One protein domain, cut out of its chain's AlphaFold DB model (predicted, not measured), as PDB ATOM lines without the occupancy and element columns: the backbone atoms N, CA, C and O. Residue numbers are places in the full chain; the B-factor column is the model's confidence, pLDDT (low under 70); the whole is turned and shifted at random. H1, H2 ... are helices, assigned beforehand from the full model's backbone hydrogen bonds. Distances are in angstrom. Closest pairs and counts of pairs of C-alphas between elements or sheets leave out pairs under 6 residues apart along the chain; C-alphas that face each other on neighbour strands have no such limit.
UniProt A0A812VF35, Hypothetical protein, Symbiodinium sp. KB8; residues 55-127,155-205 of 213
ATOM      1  N   LYS A  55     106.639  86.712 100.880       86.38
ATOM      2  CA  LYS A  55     105.540  86.589  99.910       86.38
ATOM      3  C   LYS A  55     104.839  87.933  99.693       86.38
ATOM      4  O   LYS A  55     104.656  88.328  98.542       86.38
ATOM      5  N   LYS A  56     104.502  88.646 100.774       87.44
ATOM      6  CA  LYS A  56     103.861  89.970 100.732       87.44
ATOM      7  C   LYS A  56     104.709  90.977  99.948       87.44
ATOM      8  O   LYS A  56     104.218  91.561  98.984       87.44
ATOM      9  N   ALA A  57     106.006  91.074 100.246       86.56
ATOM     10  CA  ALA A  57     106.942  91.936  99.521       86.56
ATOM     11  C   ALA A  57     106.980  91.631  98.013       86.56
ATOM     12  O   ALA A  57     106.876  92.541  97.190       86.56
ATOM     13  N   LYS A  58     107.055  90.348  97.631       85.38
ATOM     14  CA  LYS A  58     107.033  89.936  96.216       85.38
ATOM     15  C   LYS A  58     105.738  90.351  95.516       85.38
ATOM     16  O   LYS A  58     105.786  90.808  94.377       85.38
ATOM     17  N   ARG A  59     104.585  90.219  96.181       85.44
ATOM     18  CA  ARG A  59     103.291  90.670  95.636       85.44
ATOM     19  C   ARG A  59     103.263  92.176  95.418       85.44
ATOM     20  O   ARG A  59     102.872  92.615  94.341       85.44
ATOM     21  N   MET A  60     103.729  92.951  96.395       85.94
ATOM     22  CA  MET A  60     103.800  94.409  96.275       85.94
ATOM     23  C   MET A  60     104.704  94.838  95.118       85.94
ATOM     24  O   MET A  60     104.305  95.679  94.319       85.94
ATOM     25  N   MET A  61     105.873  94.209  94.968       84.44
ATOM     26  CA  MET A  61     106.775  94.470  93.840       84.44
ATOM     27  C   MET A  61     106.124  94.151  92.488       84.44
ATOM     28  O   MET A  61     106.224  94.949  91.555       84.44
ATOM     29  N   LYS A  62     105.407  93.024  92.377       85.06
ATOM     30  CA  LYS A  62     104.663  92.673  91.157       85.06
ATOM     31  C   LYS A  62     103.596  93.722  90.820       85.06
ATOM     32  O   LYS A  62     103.505  94.147  89.671       85.06
ATOM     33  N   VAL A  63     102.820  94.165  91.812       84.25
ATOM     34  CA  VAL A  63     101.777  95.194  91.635       84.25
ATOM     35  C   VAL A  63     102.388  96.524  91.212       84.25
ATOM     36  O   VAL A  63     101.895  97.152  90.280       84.25
ATOM     37  N   GLN A  64     103.496  96.925  91.835       83.25
ATOM     38  CA  GLN A  64     104.232  98.129  91.462       83.25
ATOM     39  C   GLN A  64     104.721  98.073  90.009       83.25
ATOM     40  O   GLN A  64     104.553  99.042  89.267       83.25
ATOM     41  N   SER A  65     105.278  96.936  89.581       82.62
ATOM     42  CA  SER A  65     105.704  96.736  88.192       82.62
ATOM     43  C   SER A  65     104.523  96.814  87.217       82.62
ATOM     44  O   SER A  65     104.595  97.522  86.211       82.62
ATOM     45  N   ALA A  66     103.406  96.150  87.531       82.62
ATOM     46  CA  ALA A  66     102.198  96.171  86.706       82.62
ATOM     47  C   ALA A  66     101.582  97.576  86.600       82.62
ATOM     48  O   ALA A  66     101.147  97.972  85.516       82.62
ATOM     49  N   ASN A  67     101.589  98.349  87.694       82.38
ATOM     50  CA  ASN A  67     101.127  99.735  87.695       82.38
ATOM     51  C   ASN A  67     101.941 100.595  86.722       82.38
ATOM     52  O   ASN A  67     101.380 101.262  85.854       82.38
ATOM     53  N   MET A  68     103.273 100.526  86.827       79.75
ATOM     54  CA  MET A  68     104.171 101.299  85.969       79.75
ATOM     55  C   MET A  68     103.975 100.935  84.493       79.75
ATOM     56  O   MET A  68     103.797 101.815  83.654       79.75
ATOM     57  N   LYS A  69     103.920  99.634  84.176       79.56
ATOM     58  CA  LYS A  69     103.691  99.152  82.805       79.56
ATOM     59  C   LYS A  69     102.350  99.622  82.244       79.56
ATOM     60  O   LYS A  69     102.292 100.049  81.093       79.56
ATOM     61  N   SER A  70     101.290  99.571  83.053       78.12
ATOM     62  CA  SER A  70      99.955 100.024  82.647       78.12
ATOM     63  C   SER A  70      99.964 101.508  82.295       78.12
ATOM     64  O   SER A  70      99.472 101.888  81.237       78.12
ATOM     65  N   TYR A  71     100.595 102.331  83.132       75.06
ATOM     66  CA  TYR A  71     100.693 103.766  82.904       75.06
ATOM     67  C   TYR A  71     101.545 104.122  81.675       75.06
ATOM     68  O   TYR A  71     101.089 104.883  80.817       75.06
ATOM     69  N   CYS A  72     102.742 103.536  81.543       73.31
ATOM     70  CA  CYS A  72     103.617 103.778  80.392       73.31
ATOM     71  C   CYS A  72     102.930 103.406  79.072       73.31
ATOM     72  O   CYS A  72     102.971 104.184  78.120       73.31
ATOM     73  N   MET A  73     102.235 102.265  79.026       72.69
ATOM     74  CA  MET A  73     101.469 101.849  77.848       72.69
ATOM     75  C   MET A  73     100.328 102.814  77.523       72.69
ATOM     76  O   MET A  73     100.189 103.241  76.378       72.69
ATOM     77  N   SER A  74      99.519 103.183  78.518       68.88
ATOM     78  CA  SER A  74      98.367 104.063  78.305       68.88
ATOM     79  C   SER A  74      98.770 105.449  77.810       68.88
ATOM     80  O   SER A  74      98.133 106.001  76.917       68.88
ATOM     81  N   SER A  75      99.863 106.001  78.330       66.56
ATOM     82  CA  SER A  75     100.356 107.296  77.873       66.56
ATOM     83  C   SER A  75     101.058 107.221  76.510       66.56
ATOM     84  O   SER A  75     100.894 108.126  75.690       66.56
ATOM     85  N   ALA A  76     101.773 106.128  76.212       68.06
ATOM     86  CA  ALA A  76     102.313 105.893  74.873       68.06
ATOM     87  C   ALA A  76     101.195 105.813  73.818       68.06
ATOM     88  O   ALA A  76     101.336 106.401  72.746       68.06
ATOM     89  N   MET A  77     100.072 105.163  74.145       64.06
ATOM     90  CA  MET A  77      98.892 105.097  73.279       64.06
ATOM     91  C   MET A  77      98.227 106.465  73.073       64.06
ATOM     92  O   MET A  77      97.957 106.826  71.930       64.06
ATOM     93  N   MET A  78      98.056 107.271  74.132       63.53
ATOM     94  CA  MET A  78      97.501 108.630  74.000       63.53
ATOM     95  C   MET A  78      98.377 109.565  73.156       63.53
ATOM     96  O   MET A  78      97.862 110.500  72.555       63.53
ATOM     97  N   GLY A  79      99.695 109.353  73.122       61.34
ATOM     98  CA  GLY A  79     100.616 110.173  72.328       61.34
ATOM     99  C   GLY A  79     100.728 109.775  70.854       61.34
ATOM    100  O   GLY A  79     101.372 110.495  70.099       61.34
ATOM    101  N   ALA A  80     100.171 108.629  70.449       57.31
ATOM    102  CA  ALA A  80     100.325 108.080  69.099       57.31
ATOM    103  C   ALA A  80      99.077 108.248  68.211       57.31
ATOM    104  O   ALA A  80      99.112 107.866  67.042       57.31
ATOM    105  N   MET A  81      97.969 108.767  68.751       54.78
ATOM    106  CA  MET A  81      96.667 108.787  68.081       54.78
ATOM    107  C   MET A  81      96.013 110.172  68.192       54.78
ATOM    108  O   MET A  81      95.323 110.452  69.165       54.78
ATOM    109  N   ASP A  82      96.153 110.995  67.151       55.06
ATOM    110  CA  ASP A  82      95.518 112.325  67.014       55.06
ATOM    111  C   ASP A  82      93.998 112.251  66.712       55.06
ATOM    112  O   ASP A  82      93.410 113.164  66.132       55.06
ATOM    113  N   ALA A  83      93.337 111.130  67.028       57.91
ATOM    114  CA  ALA A  83      91.923 110.906  66.732       57.91
ATOM    115  C   ALA A  83      91.059 111.119  67.996       57.91
ATOM    116  O   ALA A  83      91.074 110.259  68.883       57.91
ATOM    117  N   PRO A  84      90.229 112.182  68.072       56.78
ATOM    118  CA  PRO A  84      89.539 112.597  69.303       56.78
ATOM    119  C   PRO A  84      88.657 111.521  69.950       56.78
ATOM    120  O   PRO A  84      88.599 111.409  71.170       56.78
ATOM    121  N   GLY A  85      87.993 110.680  69.146       63.09
ATOM    122  CA  GLY A  85      87.122 109.615  69.659       63.09
ATOM    123  C   GLY A  85      87.867 108.400  70.229       63.09
ATOM    124  O   GLY A  85      87.279 107.607  70.958       63.09
ATOM    125  N   SER A  86      89.157 108.242  69.916       68.44
ATOM    126  CA  SER A  86      89.979 107.122  70.397       68.44
ATOM    127  C   SER A  86      90.610 107.408  71.762       68.44
ATOM    128  O   SER A  86      90.941 106.477  72.492       68.44
ATOM    129  N   ILE A  87      90.771 108.685  72.115       67.75
ATOM    130  CA  ILE A  87      91.475 109.112  73.326       67.75
ATOM    131  C   ILE A  87      90.640 108.816  74.581       67.75
ATOM    132  O   ILE A  87      91.170 108.299  75.563       67.75
ATOM    133  N   GLU A  88      89.332 109.089  74.551       72.38
ATOM    134  CA  GLU A  88      88.454 108.907  75.717       72.38
ATOM    135  C   GLU A  88      88.279 107.426  76.091       72.38
ATOM    136  O   GLU A  88      88.449 107.059  77.254       72.38
ATOM    137  N   ALA A  89      88.053 106.556  75.100       78.12
ATOM    138  CA  ALA A  89      87.936 105.111  75.312       78.12
ATOM    139  C   ALA A  89      89.231 104.496  75.877       78.12
ATOM    140  O   ALA A  89      89.191 103.655  76.774       78.12
ATOM    141  N   GLN A  90      90.394 104.949  75.397       74.56
ATOM    142  CA  GLN A  90      91.691 104.487  75.904       74.56
ATOM    143  C   GLN A  90      91.983 105.010  77.312       74.56
ATOM    144  O   GLN A  90      92.531 104.276  78.137       74.56
ATOM    145  N   ALA A  91      91.609 106.256  77.615       74.94
ATOM    146  CA  ALA A  91      91.726 106.803  78.961       74.94
ATOM    147  C   ALA A  91      90.839 106.034  79.954       74.94
ATOM    148  O   ALA A  91      91.266 105.762  81.078       74.94
ATOM    149  N   GLU A  92      89.633 105.637  79.545       81.81
ATOM    150  CA  GLU A  92      88.751 104.797  80.356       81.81
ATOM    151  C   GLU A  92      89.338 103.398  80.585       81.81
ATOM    152  O   GLU A  92      89.367 102.923  81.722       81.81
ATOM    153  N   GLU A  93      89.886 102.764  79.545       82.94
ATOM    154  CA  GLU A  93      90.564 101.470  79.667       82.94
ATOM    155  C   GLU A  93      91.772 101.548  80.614       82.94
ATOM    156  O   GLU A  93      91.928 100.715  81.512       82.94
ATOM    157  N   ALA A  94      92.598 102.587  80.470       80.00
ATOM    158  CA  ALA A  94      93.739 102.860  81.338       80.00
ATOM    159  C   ALA A  94      93.321 103.015  82.807       80.00
ATOM    160  O   ALA A  94      93.910 102.404  83.704       80.00
ATOM    161  N   GLN A  95      92.269 103.799  83.056       82.06
ATOM    162  CA  GLN A  95      91.690 103.969  84.388       82.06
ATOM    163  C   GLN A  95      91.137 102.650  84.931       82.06
ATOM    164  O   GLN A  95      91.335 102.346  86.107       82.06
ATOM    165  N   GLY A  96      90.492 101.840  84.090       84.75
ATOM    166  CA  GLY A  96      90.021 100.503  84.445       84.75
ATOM    167  C   GLY A  96      91.156  99.601  84.932       84.75
ATOM    168  O   GLY A  96      91.047  98.995  86.000       84.75
ATOM    169  N   ARG A  97      92.284  99.581  84.213       83.31
ATOM    170  CA  ARG A  97      93.481  98.820  84.612       83.31
ATOM    171  C   ARG A  97      94.069  99.325  85.929       83.31
ATOM    172  O   ARG A  97      94.341  98.519  86.815       83.31
ATOM    173  N   MET A  98      94.188 100.642  86.114       83.25
ATOM    174  CA  MET A  98      94.676 101.216  87.377       83.25
ATOM    175  C   MET A  98      93.765 100.868  88.563       83.25
ATOM    176  O   MET A  98      94.263 100.502  89.624       83.25
ATOM    177  N   ARG A  99      92.437 100.874  88.390       86.00
ATOM    178  CA  ARG A  99      91.502 100.420  89.440       86.00
ATOM    179  C   ARG A  99      91.685  98.941  89.783       86.00
ATOM    180  O   ARG A  99      91.586  98.573  90.950       86.00
ATOM    181  N   MET A 100      91.980  98.094  88.796       86.75
ATOM    182  CA  MET A 100      92.287  96.680  89.038       86.75
ATOM    183  C   MET A 100      93.596  96.508  89.814       86.75
ATOM    184  O   MET A 100      93.646  95.719  90.753       86.75
ATOM    185  N   VAL A 101      94.626  97.296  89.491       85.31
ATOM    186  CA  VAL A 101      95.886  97.349  90.250       85.31
ATOM    187  C   VAL A 101      95.642  97.805  91.692       85.31
ATOM    188  O   VAL A 101      96.143  97.175  92.620       85.31
ATOM    189  N   GLN A 102      94.843  98.856  91.904       86.06
ATOM    190  CA  GLN A 102      94.465  99.322  93.243       86.06
ATOM    191  C   GLN A 102      93.718  98.237  94.028       86.06
ATOM    192  O   GLN A 102      94.006  98.010  95.202       86.06
ATOM    193  N   LYS A 103      92.788  97.527  93.379       87.31
ATOM    194  CA  LYS A 103      92.065  96.411  93.996       87.31
ATOM    195  C   LYS A 103      93.017  95.283  94.391       87.31
ATOM    196  O   LYS A 103      92.968  94.841  95.536       87.31
ATOM    197  N   ALA A 104      93.910  94.876  93.489       85.88
ATOM    198  CA  ALA A 104      94.923  93.867  93.772       85.88
ATOM    199  C   ALA A 104      95.811  94.299  94.950       85.88
ATOM    200  O   ALA A 104      96.082  93.498  95.838       85.88
ATOM    201  N   LEU A 105      96.197  95.578  95.019       84.00
ATOM    202  CA  LEU A 105      96.983  96.126  96.123       84.00
ATOM    203  C   LEU A 105      96.257  96.022  97.474       84.00
ATOM    204  O   LEU A 105      96.884  95.682  98.472       84.00
ATOM    205  N   CYS A 106      94.946  96.270  97.514       85.31
ATOM    206  CA  CYS A 106      94.144  96.082  98.725       85.31
ATOM    207  C   CYS A 106      94.018  94.604  99.132       85.31
ATOM    208  O   CYS A 106      93.897  94.316 100.317       85.31
ATOM    209  N   GLN A 107      94.085  93.676  98.175       84.19
ATOM    210  CA  GLN A 107      94.044  92.231  98.429       84.19
ATOM    211  C   GLN A 107      95.393  91.642  98.866       84.19
ATOM    212  O   GLN A 107      95.435  90.513  99.345       84.19
ATOM    213  N   VAL A 108      96.504  92.381  98.739       77.06
ATOM    214  CA  VAL A 108      97.830  91.924  99.206       77.06
ATOM    215  C   VAL A 108      97.821  91.587 100.701       77.06
ATOM    216  O   VAL A 108      98.596  90.734 101.138       77.06
ATOM    217  N   ASP A 109      96.943  92.235 101.464       74.62
ATOM    218  CA  ASP A 109      96.808  92.043 102.905       74.62
ATOM    219  C   ASP A 109      96.028  90.763 103.282       74.62
ATOM    220  O   ASP A 109      96.091  90.335 104.433       74.62
ATOM    221  N   GLU A 110      95.339  90.107 102.338       76.38
ATOM    222  CA  GLU A 110      94.557  88.892 102.602       76.38
ATOM    223  C   GLU A 110      95.437  87.624 102.512       76.38
ATOM    224  O   GLU A 110      96.009  87.293 101.469       76.38
ATOM    225  N   GLU A 111      95.564  86.903 103.636       60.09
ATOM    226  CA  GLU A 111      96.562  85.836 103.837       60.09
ATOM    227  C   GLU A 111      96.305  84.539 103.036       60.09
ATOM    228  O   GLU A 111      97.240  83.761 102.851       60.09
ATOM    229  N   ASP A 112      95.091  84.326 102.512       58.59
ATOM    230  CA  ASP A 112      94.643  83.021 101.986       58.59
ATOM    231  C   ASP A 112      94.351  82.975 100.471       58.59
ATOM    232  O   ASP A 112      93.962  81.931  99.944       58.59
ATOM    233  N   SER A 113      94.559  84.069  99.731       63.12
ATOM    234  CA  SER A 113      94.177  84.154  98.309       63.12
ATOM    235  C   SER A 113      95.360  84.005  97.337       63.12
ATOM    236  O   SER A 113      95.577  84.823  96.442       63.12
ATOM    237  N   ASP A 114      96.177  82.959  97.513       62.69
ATOM    238  CA  ASP A 114      97.372  82.728  96.675       62.69
ATOM    239  C   ASP A 114      97.014  82.522  95.185       62.69
ATOM    240  O   ASP A 114      97.785  82.921  94.314       62.69
ATOM    241  N   GLY A 115      95.851  81.928  94.887       68.44
ATOM    242  CA  GLY A 115      95.424  81.623  93.515       68.44
ATOM    243  C   GLY A 115      94.723  82.770  92.780       68.44
ATOM    244  O   GLY A 115      94.906  82.917  91.573       68.44
ATOM    245  N   ASP A 116      93.942  83.594  93.483       76.56
ATOM    246  CA  ASP A 116      93.142  84.657  92.850       76.56
ATOM    247  C   ASP A 116      93.996  85.888  92.513       76.56
ATOM    248  O   ASP A 116      93.790  86.543  91.492       76.56
ATOM    249  N   PHE A 117      95.010  86.174  93.335       78.25
ATOM    250  CA  PHE A 117      95.845  87.362  93.176       78.25
ATOM    251  C   PHE A 117      96.613  87.382  91.847       78.25
ATOM    252  O   PHE A 117      96.629  88.396  91.152       78.25
ATOM    253  N   ASP A 118      97.257  86.270  91.479       77.50
ATOM    254  CA  ASP A 118      98.074  86.214  90.259       77.50
ATOM    255  C   ASP A 118      97.187  86.253  89.003       77.50
ATOM    256  O   ASP A 118      97.515  86.938  88.037       77.50
ATOM    257  N   ALA A 119      96.006  85.625  89.053       79.12
ATOM    258  CA  ALA A 119      95.009  85.713  87.990       79.12
ATOM    259  C   ALA A 119      94.483  87.150  87.819       79.12
ATOM    260  O   ALA A 119      94.434  87.663  86.700       79.12
ATOM    261  N   GLN A 120      94.142  87.827  88.921       78.00
ATOM    262  CA  GLN A 120      93.646  89.203  88.894       78.00
ATOM    263  C   GLN A 120      94.717  90.192  88.415       78.00
ATOM    264  O   GLN A 120      94.410  91.110  87.652       78.00
ATOM    265  N   LEU A 121      95.977  89.989  88.807       78.38
ATOM    266  CA  LEU A 121      97.083  90.824  88.351       78.38
ATOM    267  C   LEU A 121      97.422  90.575  86.877       78.38
ATOM    268  O   LEU A 121      97.701  91.527  86.154       78.38
ATOM    269  N   SER A 122      97.348  89.323  86.420       80.06
ATOM    270  CA  SER A 122      97.530  88.957  85.010       80.06
ATOM    271  C   SER A 122      96.460  89.585  84.110       80.06
ATOM    272  O   SER A 122      96.761  90.030  83.009       80.06
ATOM    273  N   LEU A 123      95.224  89.715  84.605       76.56
ATOM    274  CA  LEU A 123      94.148  90.450  83.929       76.56
ATOM    275  C   LEU A 123      94.386  91.969  83.881       76.56
ATOM    276  O   LEU A 123      93.924  92.632  82.955       76.56
ATOM    277  N   ALA A 124      95.059  92.528  84.890       67.31
ATOM    278  CA  ALA A 124      95.331  93.961  84.984       67.31
ATOM    279  C   ALA A 124      96.573  94.384  84.184       67.31
ATOM    280  O   ALA A 124      96.622  95.499  83.660       67.31
ATOM    281  N   ALA A 125      97.576  93.507  84.093       65.31
ATOM    282  CA  ALA A 125      98.774  93.743  83.309       65.31
ATOM    283  C   ALA A 125      98.464  93.561  81.811       65.31
ATOM    284  O   ALA A 125      97.897  92.541  81.421       65.31
ATOM    285  N   PRO A 126      98.845  94.508  80.939       55.00
ATOM    286  CA  PRO A 126      98.730  94.285  79.505       55.00
ATOM    287  C   PRO A 126      99.565  93.062  79.109       55.00
ATOM    288  O   PRO A 126     100.738  92.965  79.478       55.00
ATOM    289  N   VAL A 127      98.964  92.140  78.348       45.81
ATOM    290  CA  VAL A 127      99.678  91.027  77.711       45.81
ATOM    291  C   VAL A 127     100.669  91.629  76.722       45.81
ATOM    292  O   VAL A 127     100.328  91.944  75.584       45.81
ATOM    293  N   THR A 155     111.769  99.889  81.381       59.69
ATOM    294  CA  THR A 155     110.702 100.765  81.888       59.69
ATOM    295  C   THR A 155     111.144 102.217  82.085       59.69
ATOM    296  O   THR A 155     110.327 103.115  81.877       59.69
ATOM    297  N   ASP A 156     112.423 102.470  82.381       66.62
ATOM    298  CA  ASP A 156     112.947 103.827  82.597       66.62
ATOM    299  C   ASP A 156     113.001 104.644  81.301       66.62
ATOM    300  O   ASP A 156     112.665 105.828  81.301       66.62
ATOM    301  N   ALA A 157     113.364 104.024  80.173       71.94
ATOM    302  CA  ALA A 157     113.401 104.714  78.882       71.94
ATOM    303  C   ALA A 157     111.994 105.136  78.421       71.94
ATOM    304  O   ALA A 157     111.787 106.283  78.023       71.94
ATOM    305  N   ALA A 158     111.015 104.233  78.543       66.44
ATOM    306  CA  ALA A 158     109.618 104.522  78.226       66.44
ATOM    307  C   ALA A 158     109.026 105.593  79.158       66.44
ATOM    308  O   ALA A 158     108.276 106.464  78.717       66.44
ATOM    309  N   PHE A 159     109.388 105.563  80.445       67.88
ATOM    310  CA  PHE A 159     108.967 106.577  81.406       67.88
ATOM    311  C   PHE A 159     109.585 107.949  81.104       67.88
ATOM    312  O   PHE A 159     108.906 108.971  81.189       67.88
ATOM    313  N   GLN A 160     110.850 107.992  80.688       73.25
ATOM    314  CA  GLN A 160     111.509 109.244  80.333       73.25
ATOM    315  C   GLN A 160     110.905 109.879  79.073       73.25
ATOM    316  O   GLN A 160     110.649 111.083  79.053       73.25
ATOM    317  N   GLU A 161     110.601 109.077  78.049       75.50
ATOM    318  CA  GLU A 161     109.902 109.545  76.846       75.50
ATOM    319  C   GLU A 161     108.524 110.134  77.187       75.50
ATOM    320  O   GLU A 161     108.102 111.159  76.648       75.50
ATOM    321  N   LEU A 162     107.832 109.502  78.131       67.94
ATOM    322  CA  LEU A 162     106.545 109.948  78.643       67.94
ATOM    323  C   LEU A 162     106.656 111.295  79.367       67.94
ATOM    324  O   LEU A 162     105.854 112.195  79.115       67.94
ATOM    325  N   LEU A 163     107.679 111.470  80.208       72.56
ATOM    326  CA  LEU A 163     107.983 112.755  80.841       72.56
ATOM    327  C   LEU A 163     108.321 113.845  79.815       72.56
ATOM    328  O   LEU A 163     107.972 115.007  80.018       72.56
ATOM    329  N   ASP A 164     108.975 113.496  78.709       77.75
ATOM    330  CA  ASP A 164     109.286 114.451  77.645       77.75
ATOM    331  C   ASP A 164     108.048 114.842  76.829       77.75
ATOM    332  O   ASP A 164     107.881 116.017  76.494       77.75
ATOM    333  N   LYS A 165     107.131 113.901  76.575       72.25
ATOM    334  CA  LYS A 165     105.812 114.188  75.985       72.25
ATOM    335  C   LYS A 165     104.984 115.109  76.882       72.25
ATOM    336  O   LYS A 165     104.327 116.019  76.387       72.25
ATOM    337  N   LEU A 166     105.081 114.918  78.194       67.12
ATOM    338  CA  LEU A 166     104.413 115.721  79.215       67.12
ATOM    339  C   LEU A 166     104.842 117.191  79.250       67.12
ATOM    340  O   LEU A 166     104.069 118.046  79.671       67.12
ATOM    341  N   LYS A 167     106.063 117.504  78.808       76.38
ATOM    342  CA  LYS A 167     106.555 118.890  78.755       76.38
ATOM    343  C   LYS A 167     105.891 119.719  77.653       76.38
ATOM    344  O   LYS A 167     106.069 120.934  77.642       76.38
ATOM    345  N   LYS A 168     105.176 119.091  76.715       78.75
ATOM    346  CA  LYS A 168     104.460 119.785  75.639       78.75
ATOM    347  C   LYS A 168     103.017 120.045  76.058       78.75
ATOM    348  O   LYS A 168     102.278 119.112  76.367       78.75
ATOM    349  N   GLU A 169     102.630 121.315  76.055       74.31
ATOM    350  CA  GLU A 169     101.271 121.742  76.380       74.31
ATOM    351  C   GLU A 169     100.296 121.298  75.269       74.31
ATOM    352  O   GLU A 169     100.573 121.548  74.093       74.31
ATOM    353  N   PRO A 170      99.198 120.591  75.598       73.94
ATOM    354  CA  PRO A 170      98.184 120.225  74.614       73.94
ATOM    355  C   PRO A 170      97.404 121.464  74.151       73.94
ATOM    356  O   PRO A 170      96.940 122.251  74.971       73.94
ATOM    357  N   GLU A 171      97.241 121.615  72.836       81.06
ATOM    358  CA  GLU A 171      96.512 122.743  72.234       81.06
ATOM    359  C   GLU A 171      94.984 122.588  72.353       81.06
ATOM    360  O   GLU A 171      94.255 123.580  72.341       81.06
ATOM    361  N   ASP A 172      94.497 121.350  72.506       83.44
ATOM    362  CA  ASP A 172      93.081 121.047  72.705       83.44
ATOM    363  C   ASP A 172      92.711 120.922  74.194       83.44
ATOM    364  O   ASP A 172      93.291 120.144  74.959       83.44
ATOM    365  N   SER A 173      91.672 121.659  74.597       82.88
ATOM    366  CA  SER A 173      91.143 121.637  75.962       82.88
ATOM    367  C   SER A 173      90.503 120.292  76.325       82.88
ATOM    368  O   SER A 173      90.477 119.946  77.509       82.88
ATOM    369  N   GLY A 174      89.966 119.550  75.348       81.12
ATOM    370  CA  GLY A 174      89.383 118.225  75.572       81.12
ATOM    371  C   GLY A 174      90.455 117.197  75.927       81.12
ATOM    372  O   GLY A 174      90.381 116.534  76.966       81.12
ATOM    373  N   GLU A 175      91.509 117.135  75.117       75.56
ATOM    374  CA  GLU A 175      92.685 116.306  75.388       75.56
ATOM    375  C   GLU A 175      93.371 116.648  76.711       75.56
ATOM    376  O   GLU A 175      93.787 115.746  77.444       75.56
ATOM    377  N   ALA A 176      93.481 117.940  77.036       79.88
ATOM    378  CA  ALA A 176      94.043 118.394  78.303       79.88
ATOM    379  C   ALA A 176      93.271 117.810  79.497       79.88
ATOM    380  O   ALA A 176      93.881 117.274  80.423       79.88
ATOM    381  N   GLY A 177      91.933 117.840  79.444       83.12
ATOM    382  CA  GLY A 177      91.072 117.274  80.485       83.12
ATOM    383  C   GLY A 177      91.222 115.757  80.633       83.12
ATOM    384  O   GLY A 177      91.348 115.254  81.753       83.12
ATOM    385  N   ALA A 178      91.275 115.020  79.520       80.00
ATOM    386  CA  ALA A 178      91.463 113.567  79.541       80.00
ATOM    387  C   ALA A 178      92.829 113.169  80.128       80.00
ATOM    388  O   ALA A 178      92.905 112.283  80.984       80.00
ATOM    389  N   LYS A 179      93.902 113.864  79.717       77.75
ATOM    390  CA  LYS A 179      95.258 113.670  80.254       77.75
ATOM    391  C   LYS A 179      95.303 113.993  81.747       77.75
ATOM    392  O   LYS A 179      95.821 113.196  82.522       77.75
ATOM    393  N   PHE A 180      94.702 115.107  82.168       84.56
ATOM    394  CA  PHE A 180      94.644 115.500  83.577       84.56
ATOM    395  C   PHE A 180      93.982 114.428  84.449       84.56
ATOM    396  O   PHE A 180      94.572 113.983  85.432       84.56
ATOM    397  N   LYS A 181      92.819 113.916  84.031       84.00
ATOM    398  CA  LYS A 181      92.109 112.844  84.743       84.00
ATOM    399  C   LYS A 181      92.927 111.548  84.832       84.00
ATOM    400  O   LYS A 181      92.886 110.841  85.843       84.00
ATOM    401  N   LEU A 182      93.673 111.217  83.774       80.69
ATOM    402  CA  LEU A 182      94.600 110.085  83.790       80.69
ATOM    403  C   LEU A 182      95.699 110.289  84.847       80.69
ATOM    404  O   LEU A 182      95.982 109.360  85.605       80.69
ATOM    405  N   TYR A 183      96.274 111.493  84.941       81.19
ATOM    406  CA  TYR A 183      97.301 111.817  85.935       81.19
ATOM    407  C   TYR A 183      96.779 111.796  87.365       81.19
ATOM    408  O   TYR A 183      97.467 111.262  88.227       81.19
ATOM    409  N   GLU A 184      95.580 112.319  87.622       88.19
ATOM    410  CA  GLU A 184      94.949 112.227  88.945       88.19
ATOM    411  C   GLU A 184      94.814 110.762  89.376       88.19
ATOM    412  O   GLU A 184      95.267 110.381  90.453       88.19
ATOM    413  N   THR A 185      94.317 109.903  88.481       84.50
ATOM    414  CA  THR A 185      94.160 108.469  88.777       84.50
ATOM    415  C   THR A 185      95.510 107.780  89.016       84.50
ATOM    416  O   THR A 185      95.643 106.923  89.900       84.50
ATOM    417  N   PHE A 186      96.537 108.136  88.240       82.38
ATOM    418  CA  PHE A 186      97.883 107.607  88.442       82.38
ATOM    419  C   PHE A 186      98.473 108.070  89.777       82.38
ATOM    420  O   PHE A 186      99.003 107.250  90.530       82.38
ATOM    421  N   LEU A 187      98.340 109.359  90.098       87.25
ATOM    422  CA  LEU A 187      98.798 109.943  91.353       87.25
ATOM    423  C   LEU A 187      98.142 109.251  92.549       87.25
ATOM    424  O   LEU A 187      98.859 108.841  93.462       87.25
ATOM    425  N   ASP A 188      96.825 109.046  92.516       88.81
ATOM    426  CA  ASP A 188      96.086 108.315  93.551       88.81
ATOM    427  C   ASP A 188      96.639 106.898  93.737       88.81
ATOM    428  O   ASP A 188      96.873 106.439  94.858       88.81
ATOM    429  N   THR A 189      96.927 106.208  92.631       85.62
ATOM    430  CA  THR A 189      97.490 104.852  92.663       85.62
ATOM    431  C   THR A 189      98.891 104.837  93.279       85.62
ATOM    432  O   THR A 189      99.200 103.973  94.103       85.62
ATOM    433  N   VAL A 190      99.741 105.809  92.934       86.50
ATOM    434  CA  VAL A 190     101.091 105.952  93.503       86.50
ATOM    435  C   VAL A 190     101.039 106.299  94.990       86.50
ATOM    436  O   VAL A 190     101.806 105.735  95.773       86.50
ATOM    437  N   GLN A 191     100.141 107.196  95.405       91.56
ATOM    438  CA  GLN A 191      99.950 107.536  96.816       91.56
ATOM    439  C   GLN A 191      99.507 106.314  97.623       91.56
ATOM    440  O   GLN A 191     100.092 106.032  98.671       91.56
ATOM    441  N   LEU A 192      98.546 105.545  97.103       88.94
ATOM    442  CA  LEU A 192      98.093 104.304  97.725       88.94
ATOM    443  C   LEU A 192      99.239 103.291  97.851       88.94
ATOM    444  O   LEU A 192      99.465 102.752  98.933       88.94
ATOM    445  N   MET A 193     100.009 103.075  96.780       86.50
ATOM    446  CA  MET A 193     101.197 102.214  96.813       86.50
ATOM    447  C   MET A 193     102.208 102.665  97.864       86.50
ATOM    448  O   MET A 193     102.739 101.840  98.604       86.50
ATOM    449  N   ARG A 194     102.478 103.972  97.955       91.25
ATOM    450  CA  ARG A 194     103.411 104.520  98.943       91.25
ATOM    451  C   ARG A 194     102.914 104.290 100.365       91.25
ATOM    452  O   ARG A 194     103.714 103.874 101.198       91.25
ATOM    453  N   SER A 195     101.627 104.525 100.624       94.00
ATOM    454  CA  SER A 195     101.011 104.235 101.922       94.00
ATOM    455  C   SER A 195     101.210 102.769 102.289       94.00
ATOM    456  O   SER A 195     101.785 102.480 103.328       94.00
ATOM    457  N   LYS A 196     100.866 101.847 101.383       90.38
ATOM    458  CA  LYS A 196     100.999 100.403 101.616       90.38
ATOM    459  C   LYS A 196     102.440  99.954 101.838       90.38
ATOM    460  O   LYS A 196     102.685  99.077 102.659       90.38
ATOM    461  N   THR A 197     103.407 100.559 101.149       89.94
ATOM    462  CA  THR A 197     104.838 100.307 101.388       89.94
ATOM    463  C   THR A 197     105.280 100.776 102.770       89.94
ATOM    464  O   THR A 197     106.055 100.078 103.422       89.94
ATOM    465  N   LEU A 198     104.785 101.925 103.237       94.12
ATOM    466  CA  LEU A 198     105.059 102.401 104.593       94.12
ATOM    467  C   LEU A 198     104.378 101.518 105.645       94.12
ATOM    468  O   LEU A 198     105.034 101.136 106.607       94.12
ATOM    469  N   ASP A 199     103.126 101.118 105.427       92.38
ATOM    470  CA  ASP A 199     102.408 100.193 106.311       92.38
ATOM    471  C   ASP A 199     103.168  98.861 106.432       92.38
ATOM    472  O   ASP A 199     103.435  98.375 107.531       92.38
ATOM    473  N   PHE A 200     103.628  98.313 105.303       92.56
ATOM    474  CA  PHE A 200     104.447  97.104 105.281       92.56
ATOM    475  C   PHE A 200     105.789  97.277 106.009       92.56
ATOM    476  O   PHE A 200     106.259  96.353 106.678       92.56
ATOM    477  N   TRP A 201     106.419  98.450 105.905       93.19
ATOM    478  CA  TRP A 201     107.631  98.753 106.664       93.19
ATOM    479  C   TRP A 201     107.362  98.766 108.171       93.19
ATOM    480  O   TRP A 201     108.109  98.143 108.923       93.19
ATOM    481  N   GLU A 202     106.284  99.412 108.611       94.62
ATOM    482  CA  GLU A 202     105.887  99.444 110.021       94.62
ATOM    483  C   GLU A 202     105.620  98.039 110.578       94.62
ATOM    484  O   GLU A 202     106.006  97.749 111.711       94.62
ATOM    485  N   GLU A 203     105.057  97.136 109.769       90.31
ATOM    486  CA  GLU A 203     104.894  95.721 110.122       90.31
ATOM    487  C   GLU A 203     106.237  94.983 110.266       90.31
ATOM    488  O   GLU A 203     106.357  94.068 111.087       90.31
ATOM    489  N   CYS A 204     107.242  95.337 109.459       89.50
ATOM    490  CA  CYS A 204     108.488  94.575 109.342       89.50
ATOM    491  C   CYS A 204     109.665  95.138 110.142       89.50
ATOM    492  O   CYS A 204     110.617  94.399 110.391       89.50
ATOM    493  N   LYS A 205     109.630  96.410 110.553       91.00
ATOM    494  CA  LYS A 205     110.782  97.114 111.144       91.00
ATOM    495  C   LYS A 205     111.396  96.411 112.360       91.00
ATOM    496  O   LYS A 205     112.607  96.468 112.543       91.00
TER     497      LYS A 205
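AT A GLANCE: This is residues 55 to 127 and 155 to 205 of the 213 residues of the protein "Hypothetical protein" of Symbiodinium sp. KB8 (UniProt A0A812VF35). Three long helices, H5, H2 and H1, are side by side with their centres in a triangle, and the shorter H3 packs on H2 and H1, making with them an up-and-down bundle of four, in which each helix runs against the one before it in the chain. A fifth, short helix, H4, packs on H1 at a slant. The printed part has 124 residues, with five named helices in the order H1 to H5 and no named strand; the class is all helix. It is compact, with a radius of gyration of the C-alphas of 15.8 A, but elongated in outline, spanning 48 by 27 by 23 A.

IN THESE COORDINATES: H5, the longest helix, covers residues 173 to 205 and measures 47.2 A, from C-alpha 173 at (91.143, 121.637, 75.962) to C-alpha 205 at (110.782, 97.114, 111.144). H2, residues 84 to 107, measures 35.8 A. H1, residues 55 to 78, measures 35.0 A and begins at C-alpha 55 at (105.540, 86.589, 99.910). H3 covers residues 114 to 124, 16.3 A, and H4 residues 155 to 166, 16.4 A.

HOW THE PARTS SIT: H5 touches H2 at a shallow tilt of 11 degrees, the same way, the closest C-alphas being those of Gln 102 and Thr 189, 6.3 A apart. H5 and H1 only just touch, with 3 pairs of C-alphas within 8 A, between residues 186 to 197 and 60 to 71; the closest, those of Tyr 71 and Phe 186, are 7.3 A apart. H1 is the hub, touching the four other helices. H1 and H2 form a helical hairpin at a shallow tilt of 5 degrees, opposite ways, with the C-alphas of Ser 74 and Ala 94 closest at 5.7 A. H2 and H3 form another, at 15 degrees, with the C-alphas of Arg 97 and Ala 124 closest at 5.2 A; H2 touches H3 with residues 97 to 107 alone. H1 touches H3 with residues 63 to 70 alone, the C-alphas of Val 63 and Leu 121 being closest at 7.2 A. H1 touches H4 with residues 68 to 76 alone, at a steep tilt of 41 degrees, the C-alphas of Cys 72 and Phe 159 being closest at 6.1 A. H4 is apart from H2, H3 and H5. In H1, H4 and H5 every O i to N i+4 pair is within hydrogen-bond range; in H2 it is 18 of 20 and in H3 5 of 7.

THE WHOLE: The C-alphas farthest apart, those of Ala 83 and Lys 205, are 50.2 A apart. Residues 128 to 154 are not printed, and C-alphas 127 and 155 are 15.3 A apart across the cut. Of the links printed whole, H1 to H2 is tight, H2 to H3 and H4 to H5 are short. The mean pLDDT of the printed part is 77.8; 29 residues are under 70, among them residues 74 to 87.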